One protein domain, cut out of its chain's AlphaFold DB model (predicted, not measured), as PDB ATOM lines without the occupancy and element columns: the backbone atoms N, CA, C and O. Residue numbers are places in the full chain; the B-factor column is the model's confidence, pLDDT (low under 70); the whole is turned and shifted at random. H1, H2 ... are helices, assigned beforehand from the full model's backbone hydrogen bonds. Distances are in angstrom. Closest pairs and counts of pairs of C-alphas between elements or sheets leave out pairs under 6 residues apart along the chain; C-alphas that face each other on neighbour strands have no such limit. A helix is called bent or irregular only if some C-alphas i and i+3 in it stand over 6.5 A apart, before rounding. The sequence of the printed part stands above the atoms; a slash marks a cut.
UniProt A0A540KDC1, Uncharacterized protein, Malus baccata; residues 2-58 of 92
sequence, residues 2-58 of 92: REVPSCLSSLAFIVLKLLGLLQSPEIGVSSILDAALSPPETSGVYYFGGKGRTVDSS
ATOM      1  N   ARG A   2       2.509 -49.438  99.682       60.81
ATOM      2  CA  ARG A   2       1.145 -49.995  99.713       60.81
ATOM      3  C   ARG A   2       0.053 -48.909  99.632       60.81
ATOM      4  O   ARG A   2      -1.042 -49.192  99.176       60.81
ATOM      5  N   GLU A   3       0.399 -47.674  99.998       82.81
ATOM      6  CA  GLU A   3      -0.487 -46.501 100.002       82.81
ATOM      7  C   GLU A   3      -0.333 -45.593  98.763       82.81
ATOM      8  O   GLU A   3      -1.001 -44.571  98.653       82.81
ATOM      9  N   VAL A   4       0.549 -45.941  97.814       84.75
ATOM     10  CA  VAL A   4       0.836 -45.111  96.631       84.75
ATOM     11  C   VAL A   4       0.066 -45.650  95.417       84.75
ATOM     12  O   VAL A   4       0.096 -46.862  95.189       84.75
ATOM     13  N   PRO A   5      -0.570 -44.793  94.591       91.31
ATOM     14  CA  PRO A   5      -1.201 -45.217  93.342       91.31
ATOM     15  C   PRO A   5      -0.266 -46.061  92.462       91.31
ATOM     16  O   PRO A   5       0.913 -45.743  92.298       91.31
ATOM     17  N   SER A   6      -0.800 -47.120  91.848       88.31
ATOM     18  CA  SER A   6      -0.021 -48.130  91.106       88.31
ATOM     19  C   SER A   6       0.830 -47.561  89.963       88.31
ATOM     20  O   SER A   6       1.927 -48.049  89.694       88.31
ATOM     21  N   CYS A   7       0.359 -46.501  89.305       90.25
ATOM     22  CA  CYS A   7       1.116 -45.812  88.260       90.25
ATOM     23  C   CYS A   7       2.386 -45.147  88.821       90.25
ATOM     24  O   CYS A   7       3.467 -45.285  88.249       90.25
ATOM     25  N   LEU A   8       2.277 -44.491  89.981       91.31
ATOM     26  CA  LEU A   8       3.403 -43.826  90.637       91.31
ATOM     27  C   LEU A   8       4.409 -44.834  91.197       91.31
ATOM     28  O   LEU A   8       5.613 -44.605  91.092       91.31
ATOM     29  N   SER A   9       3.945 -45.968  91.738       90.38
ATOM     30  CA  SER A   9       4.863 -47.029  92.167       90.38
ATOM     31  C   SER A   9       5.622 -47.616  90.975       90.38
ATOM     32  O   SER A   9       6.843 -47.736  91.035       90.38
ATOM     33  N   SER A  10       4.938 -47.886  89.861       90.31
ATOM     34  CA  SER A  10       5.560 -48.406  88.635       90.31
ATOM     35  C   SER A  10       6.607 -47.442  88.077       90.31
ATOM     36  O   SER A  10       7.719 -47.859  87.750       90.31
ATOM     37  N   LEU A  11       6.288 -46.144  88.029       93.75
ATOM     38  CA  LEU A  11       7.228 -45.108  87.608       93.75
ATOM     39  C   LEU A  11       8.459 -45.064  88.523       93.75
ATOM     40  O   LEU A  11       9.584 -45.058  88.028       93.75
ATOM     41  N   ALA A  12       8.261 -45.090  89.844       91.94
ATOM     42  CA  ALA A  12       9.360 -45.109  90.805       91.94
ATOM     43  C   ALA A  12      10.255 -46.342  90.616       91.94
ATOM     44  O   ALA A  12      11.473 -46.204  90.564       91.94
ATOM     45  N   PHE A  13       9.675 -47.532  90.437       90.00
ATOM     46  CA  PHE A  13      10.432 -48.756  90.161       90.00
ATOM     47  C   PHE A  13      11.276 -48.643  88.887       90.00
ATOM     48  O   PHE A  13      12.451 -49.005  88.907       90.00
ATOM     49  N   ILE A  14      10.705 -48.121  87.797       92.12
ATOM     50  CA  ILE A  14      11.428 -47.918  86.532       92.12
ATOM     51  C   ILE A  14      12.598 -46.956  86.743       92.12
ATOM     52  O   ILE A  14      13.728 -47.286  86.390       92.12
ATOM     53  N   VAL A  15      12.349 -45.795  87.350       94.88
ATOM     54  CA  VAL A  15      13.375 -44.769  87.578       94.88
ATOM     55  C   VAL A  15      14.483 -45.295  88.488       94.88
ATOM     56  O   VAL A  15      15.655 -45.199  88.136       94.88
ATOM     57  N   LEU A  16      14.142 -45.914  89.619       92.50
ATOM     58  CA  LEU A  16      15.126 -46.469  90.554       92.50
ATOM     59  C   LEU A  16      15.955 -47.588  89.915       92.50
ATOM     60  O   LEU A  16      17.156 -47.677  90.166       92.50
ATOM     61  N   LYS A  17      15.344 -48.417  89.062       89.12
ATOM     62  CA  LYS A  17      16.060 -49.452  88.309       89.12
ATOM     63  C   LYS A  17      17.008 -48.844  87.275       89.12
ATOM     64  O   LYS A  17      18.148 -49.284  87.188       89.12
ATOM     65  N   LEU A  18      16.569 -47.829  86.527       92.75
ATOM     66  CA  LEU A  18      17.406 -47.122  85.548       92.75
ATOM     67  C   LEU A  18      18.592 -46.409  86.207       92.75
ATOM     68  O   LEU A  18      19.690 -46.423  85.661       92.75
ATOM     69  N   LEU A  19      18.389 -45.832  87.391       92.06
ATOM     70  CA  LEU A  19      19.446 -45.201  88.185       92.06
ATOM     71  C   LEU A  19      20.359 -46.215  88.901       92.06
ATOM     72  O   LEU A  19      21.307 -45.809  89.566       92.06
ATOM     73  N   GLY A  20      20.075 -47.520  88.809       84.38
ATOM     74  CA  GLY A  20      20.839 -48.568  89.495       84.38
ATOM     75  C   GLY A  20      20.671 -48.581  91.020       84.38
ATOM     76  O   GLY A  20      21.433 -49.242  91.724       84.38
ATOM     77  N   LEU A  21      19.672 -47.863  91.542       84.38
ATOM     78  CA  LEU A  21      19.361 -47.786  92.972       84.38
ATOM     79  C   LEU A  21      18.546 -48.990  93.455       84.38
ATOM     80  O   LEU A  21      18.489 -49.262  94.651       84.38
ATOM     81  N   LEU A  22      17.924 -49.717  92.526       86.69
ATOM     82  CA  LEU A  22      17.177 -50.928  92.823       86.69
ATOM     83  C   LEU A  22      18.038 -52.167  92.552       86.69
ATOM     84  O   LEU A  22      18.328 -52.495  91.402       86.69
ATOM     85  N   GLN A  23      18.439 -52.850  93.622       82.69
ATOM     86  CA  GLN A  23      19.179 -54.109  93.547       82.69
ATOM     87  C   GLN A  23      18.222 -55.298  93.421       82.69
ATOM     88  O   GLN A  23      17.048 -55.210  93.794       82.69
ATOM     89  N   SER A  24      18.719 -56.417  92.889       87.81
ATOM     90  CA  SER A  24      17.930 -57.646  92.841       87.81
ATOM     91  C   SER A  24      17.756 -58.234  94.255       87.81
ATOM     92  O   SER A  24      18.620 -58.021  95.117       87.81
ATOM     93  N   PRO A  25      16.666 -58.970  94.531       89.31
ATOM     94  CA  PRO A  25      16.436 -59.571  95.848       89.31
ATOM     95  C   PRO A  25      17.588 -60.465  96.323       89.31
ATOM     96  O   PRO A  25      17.899 -60.492  97.512       89.31
ATOM     97  N   GLU A  26      18.272 -61.143  95.402       93.19
ATOM     98  CA  GLU A  26      19.406 -62.032  95.682       93.19
ATOM     99  C   GLU A  26      20.574 -61.278  96.333       93.19
ATOM    100  O   GLU A  26      21.262 -61.814  97.203       93.19
ATOM    101  N   ILE A  27      20.772 -60.008  95.970       90.94
ATOM    102  CA  ILE A  27      21.784 -59.140  96.581       90.94
ATOM    103  C   ILE A  27      21.390 -58.772  98.018       90.94
ATOM    104  O   ILE A  27      22.240 -58.728  98.914       90.94
ATOM    105  N   GLY A  28      20.095 -58.555  98.259       91.06
ATOM    106  CA  GLY A  28      19.558 -58.370  99.607       91.06
ATOM    107  C   GLY A  28      19.806 -59.597 100.484       91.06
ATOM    108  O   GLY A  28      20.347 -59.463 101.579       91.06
ATOM    109  N   VAL A  29      19.512 -60.794  99.967       95.06
ATOM    110  CA  VAL A  29      19.794 -62.069 100.652       95.06
ATOM    111  C   VAL A  29      21.280 -62.206 100.973       95.06
ATOM    112  O   VAL A  29      21.625 -62.521 102.109       95.06
ATOM    113  N   SER A  30      22.169 -61.912 100.020       95.81
ATOM    114  CA  SER A  30      23.616 -61.942 100.272       95.81
ATOM    115  C   SER A  30      24.019 -61.012 101.414       95.81
ATOM    116  O   SER A  30      24.820 -61.415 102.241       95.81
ATOM    117  N   SER A  31      23.448 -59.808 101.494       94.06
ATOM    118  CA  SER A  31      23.772 -58.845 102.562       94.06
ATOM    119  C   SER A  31      23.381 -59.372 103.948       94.06
ATOM    120  O   SER A  31      24.096 -59.151 104.922       94.06
ATOM    121  N   ILE A  32      22.261 -60.098 104.035       95.00
ATOM    122  CA  ILE A  32      21.810 -60.745 105.276       95.00
ATOM    123  C   ILE A  32      22.766 -61.873 105.668       95.00
ATOM    124  O   ILE A  32      23.138 -61.980 106.835       95.00
ATOM    125  N   LEU A  33      23.180 -62.700 104.703       96.88
ATOM    126  CA  LEU A  33      24.147 -63.772 104.949       96.88
ATOM    127  C   LEU A  33      25.499 -63.212 105.401       96.88
ATOM    128  O   LEU A  33      26.079 -63.733 106.349       96.88
ATOM    129  N   ASP A  34      25.962 -62.135 104.769       96.06
ATOM    130  CA  ASP A  34      27.204 -61.459 105.141       96.06
ATOM    131  C   ASP A  34      27.150 -60.956 106.592       96.06
ATOM    132  O   ASP A  34      28.097 -61.167 107.343       96.06
ATOM    133  N   ALA A  35      26.029 -60.358 107.013       95.44
ATOM    134  CA  ALA A  35      25.834 -59.910 108.391       95.44
ATOM    135  C   ALA A  35      25.772 -61.079 109.388       95.44
ATOM    136  O   ALA A  35      26.399 -61.030 110.444       95.44
ATOM    137  N   ALA A  36      25.038 -62.145 109.059       96.00
ATOM    138  CA  ALA A  36      24.858 -63.300 109.938       96.00
ATOM    139  C   ALA A  36      26.150 -64.107 110.151       96.00
ATOM    140  O   ALA A  36      26.339 -64.695 111.213       96.00
ATOM    141  N   LEU A  37      27.024 -64.147 109.143       96.19
ATOM    142  CA  LEU A  37      28.316 -64.839 109.191       96.19
ATOM    143  C   LEU A  37      29.470 -63.918 109.609       96.19
ATOM    144  O   LEU A  37      30.626 -64.347 109.616       96.19
ATOM    145  N   SER A  38      29.173 -62.657 109.926       96.50
ATOM    146  CA  SER A  38      30.182 -61.681 110.312       96.50
ATOM    147  C   SER A  38      30.792 -62.015 111.681       96.50
ATOM    148  O   SER A  38      30.109 -62.539 112.568       96.50
ATOM    149  N   PRO A  39      32.095 -61.757 111.873       96.12
ATOM    150  CA  PRO A  39      32.744 -62.011 113.147       96.12
ATOM    151  C   PRO A  39      32.351 -60.937 114.188       96.12
ATOM    152  O   PRO A  39      31.995 -59.812 113.814       96.12
ATOM    153  N   PRO A  40      32.428 -61.234 115.500       94.75
ATOM    154  CA  PRO A  40      31.977 -60.321 116.558       94.75
ATOM    155  C   PRO A  40      32.636 -58.936 116.536       94.75
ATOM    156  O   PRO A  40      32.014 -57.949 116.927       94.75
ATOM    157  N   GLU A  41      33.871 -58.839 116.044       95.75
ATOM    158  CA  GLU A  41      34.630 -57.590 115.909       95.75
ATOM    159  C   GLU A  41      33.959 -56.588 114.958       95.75
ATOM    160  O   GLU A  41      34.256 -55.397 115.006       95.75
ATOM    161  N   THR A  42      33.043 -57.059 114.108       93.12
ATOM    162  CA  THR A  42      32.269 -56.239 113.162       93.12
ATOM    163  C   THR A  42      30.837 -55.960 113.629       93.12
ATOM    164  O   THR A  42      29.996 -55.509 112.852       93.12
ATOM    165  N   SER A  43      30.544 -56.196 114.912       90.19
ATOM    166  CA  SER A  43      29.244 -55.875 115.501       90.19
ATOM    167  C   SER A  43      28.880 -54.394 115.316       90.19
ATOM    168  O   SER A  43      29.712 -53.504 115.489       90.19
ATOM    169  N   GLY A  44      27.621 -54.129 114.958       89.88
ATOM    170  CA  GLY A  44      27.101 -52.776 114.718       89.88
ATOM    171  C   GLY A  44      27.343 -52.220 113.308       89.88
ATOM    172  O   GLY A  44      26.946 -51.089 113.023       89.88
ATOM    173  N   VAL A  45      27.961 -52.995 112.413       94.00
ATOM    174  CA  VAL A  45      28.162 -52.621 111.007       94.00
ATOM    175  C   VAL A  45      26.908 -52.911 110.172       94.00
ATOM    176  O   VAL A  45      26.239 -53.929 110.345       94.00
ATOM    177  N   TYR A  46      26.595 -52.020 109.227       94.19
ATOM    178  CA  TYR A  46      25.422 -52.130 108.358       94.19
ATOM    179  C   TYR A  46      25.808 -52.734 107.006       94.19
ATOM    180  O   TYR A  46      26.384 -52.058 106.153       94.19
ATOM    181  N   TYR A  47      25.480 -54.010 106.798       93.56
ATOM    182  CA  TYR A  47      25.734 -54.717 105.540       93.56
ATOM    183  C   TYR A  47      24.688 -54.373 104.474       93.56
ATOM    184  O   TYR A  47      23.482 -54.447 104.720       93.56
ATOM    185  N   PHE A  48      25.146 -54.019 103.271       91.25
ATOM    186  CA  PHE A  48      24.277 -53.678 102.144       91.25
ATOM    187  C   PHE A  48      24.974 -53.903 100.796       91.25
ATOM    188  O   PHE A  48      26.114 -53.490 100.585       91.25
ATOM    189  N   GLY A  49      24.261 -54.498  99.839       88.94
ATOM    190  CA  GLY A  49      24.767 -54.744  98.483       88.94
ATOM    191  C   GLY A  49      25.544 -56.058  98.309       88.94
ATOM    192  O   GLY A  49      26.062 -56.306  97.220       88.94
ATOM    193  N   GLY A  50      25.596 -56.900  99.346       90.69
ATOM    194  CA  GLY A  50      26.228 -58.220  99.343       90.69
ATOM    195  C   GLY A  50      27.758 -58.190  99.253       90.69
ATOM    196  O   GLY A  50      28.380 -57.129  99.164       90.69
ATOM    197  N   LYS A  51      28.375 -59.377  99.223       92.56
ATOM    198  CA  LYS A  51      29.837 -59.577  99.136       92.56
ATOM    199  C   LYS A  51      30.617 -58.881 100.260       92.56
ATOM    200  O   LYS A  51      31.697 -58.343 100.021       92.56
ATOM    201  N   GLY A  52      30.046 -58.837 101.459       92.81
ATOM    202  CA  GLY A  52      30.634 -58.186 102.629       92.81
ATOM    203  C   GLY A  52      30.679 -56.659 102.540       92.81
ATOM    204  O   GLY A  52      31.393 -56.031 103.315       92.81
ATOM    205  N   ARG A  53      29.958 -56.046 101.590       93.19
ATOM    206  CA  ARG A  53      29.873 -54.588 101.477       93.19
ATOM    207  C   ARG A  53      29.053 -54.005 102.616       93.19
ATOM    208  O   ARG A  53      28.034 -54.563 103.026       93.19
ATOM    209  N   THR A  54      29.485 -52.838 103.066       94.69
ATOM    210  CA  THR A  54      28.887 -52.119 104.183       94.69
ATOM    211  C   THR A  54      28.600 -50.680 103.782       94.69
ATOM    212  O   THR A  54      29.117 -50.179 102.776       94.69
ATOM    213  N   VAL A  55      27.732 -50.028 104.545       92.75
ATOM    214  CA  VAL A  55      27.422 -48.606 104.406       92.75
ATOM    215  C   VAL A  55      27.528 -47.932 105.761       92.75
ATOM    216  O   VAL A  55      27.175 -48.520 106.784       92.75
ATOM    217  N   ASP A  56      27.985 -46.686 105.761       93.69
ATOM    218  CA  ASP A  56      27.921 -45.862 106.958       93.69
ATOM    219  C   ASP A  56      26.473 -45.436 107.185       93.69
ATOM    220  O   ASP A  56      25.797 -44.942 106.276       93.69
ATOM    221  N   SER A  57      25.987 -45.649 108.405       91.31
ATOM    222  CA  SER A  57      24.669 -45.166 108.795       91.31
ATOM    223  C   SER A  57      24.732 -43.698 109.223       91.31
ATOM    224  O   SER A  57      25.793 -43.076 109.304       91.31
ATOM    225  N   SER A  58      23.570 -43.117 109.506       93.56
ATOM    226  CA  SER A  58      23.495 -41.756 110.030       93.56
ATOM    227  C   SER A  58      24.164 -41.652 111.406       93.56
ATOM    228  O   SER A  58      24.130 -42.597 112.191       93.56
TER     229      SER A  58
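This is residues 2 to 58 of the 92 residues of an uncharacterized protein of Malus baccata (UniProt A0A540KDC1). A free arm made by H1 leads through a short link to a small body, in which H2 has a long looped stretch folded back beside it. Residues 2 to 11 and 15 to 20 stick out from the body, and this arm makes much of the length; residues 37 to 58, with no named element, turn back after H2 and form a small loop with a short antiparallel pairing. The printed part has 57 residues, with two named helices, H1 then H2, and no named strand. Its class is all helix, though under half of the residues, 25 of the 57, are in named elements. The whole is loose, with a radius of gyration of the C-alphas of 14.7 A and spans of 45 by 21 by 18 A.

Residues 2 to 11, of which 6 to 11 belong to the helix H1, residues 6 to 18, stand free. Residues 15 to 20, of which 15 to 18 belong to H1, stand free too. H1 and the helix H2, residues 25 to 36, are apart, with no C-alpha of the one within 8 A of the other. A short link of 6 residues joins them. Farther on, residues 46 to 47 pair with residues 54 to 55, antiparallel. In H1 and H2 every O i to N i+4 pair is within hydrogen-bond range.

H1 runs 18.3 A from C-alpha 6 at (-0.021, -48.130, 91.106) to C-alpha 18. H2 runs 16.8 A from C-alpha 25 to C-alpha 36 at (24.858, -63.300, 109.938). Neither helix is bent.

The C-alphas of Cys 7 and Glu 41, the two farthest apart, are 45.0 A apart. The printed part has no cut. Its mean pLDDT is 91.3, and residue 2 alone is under 70.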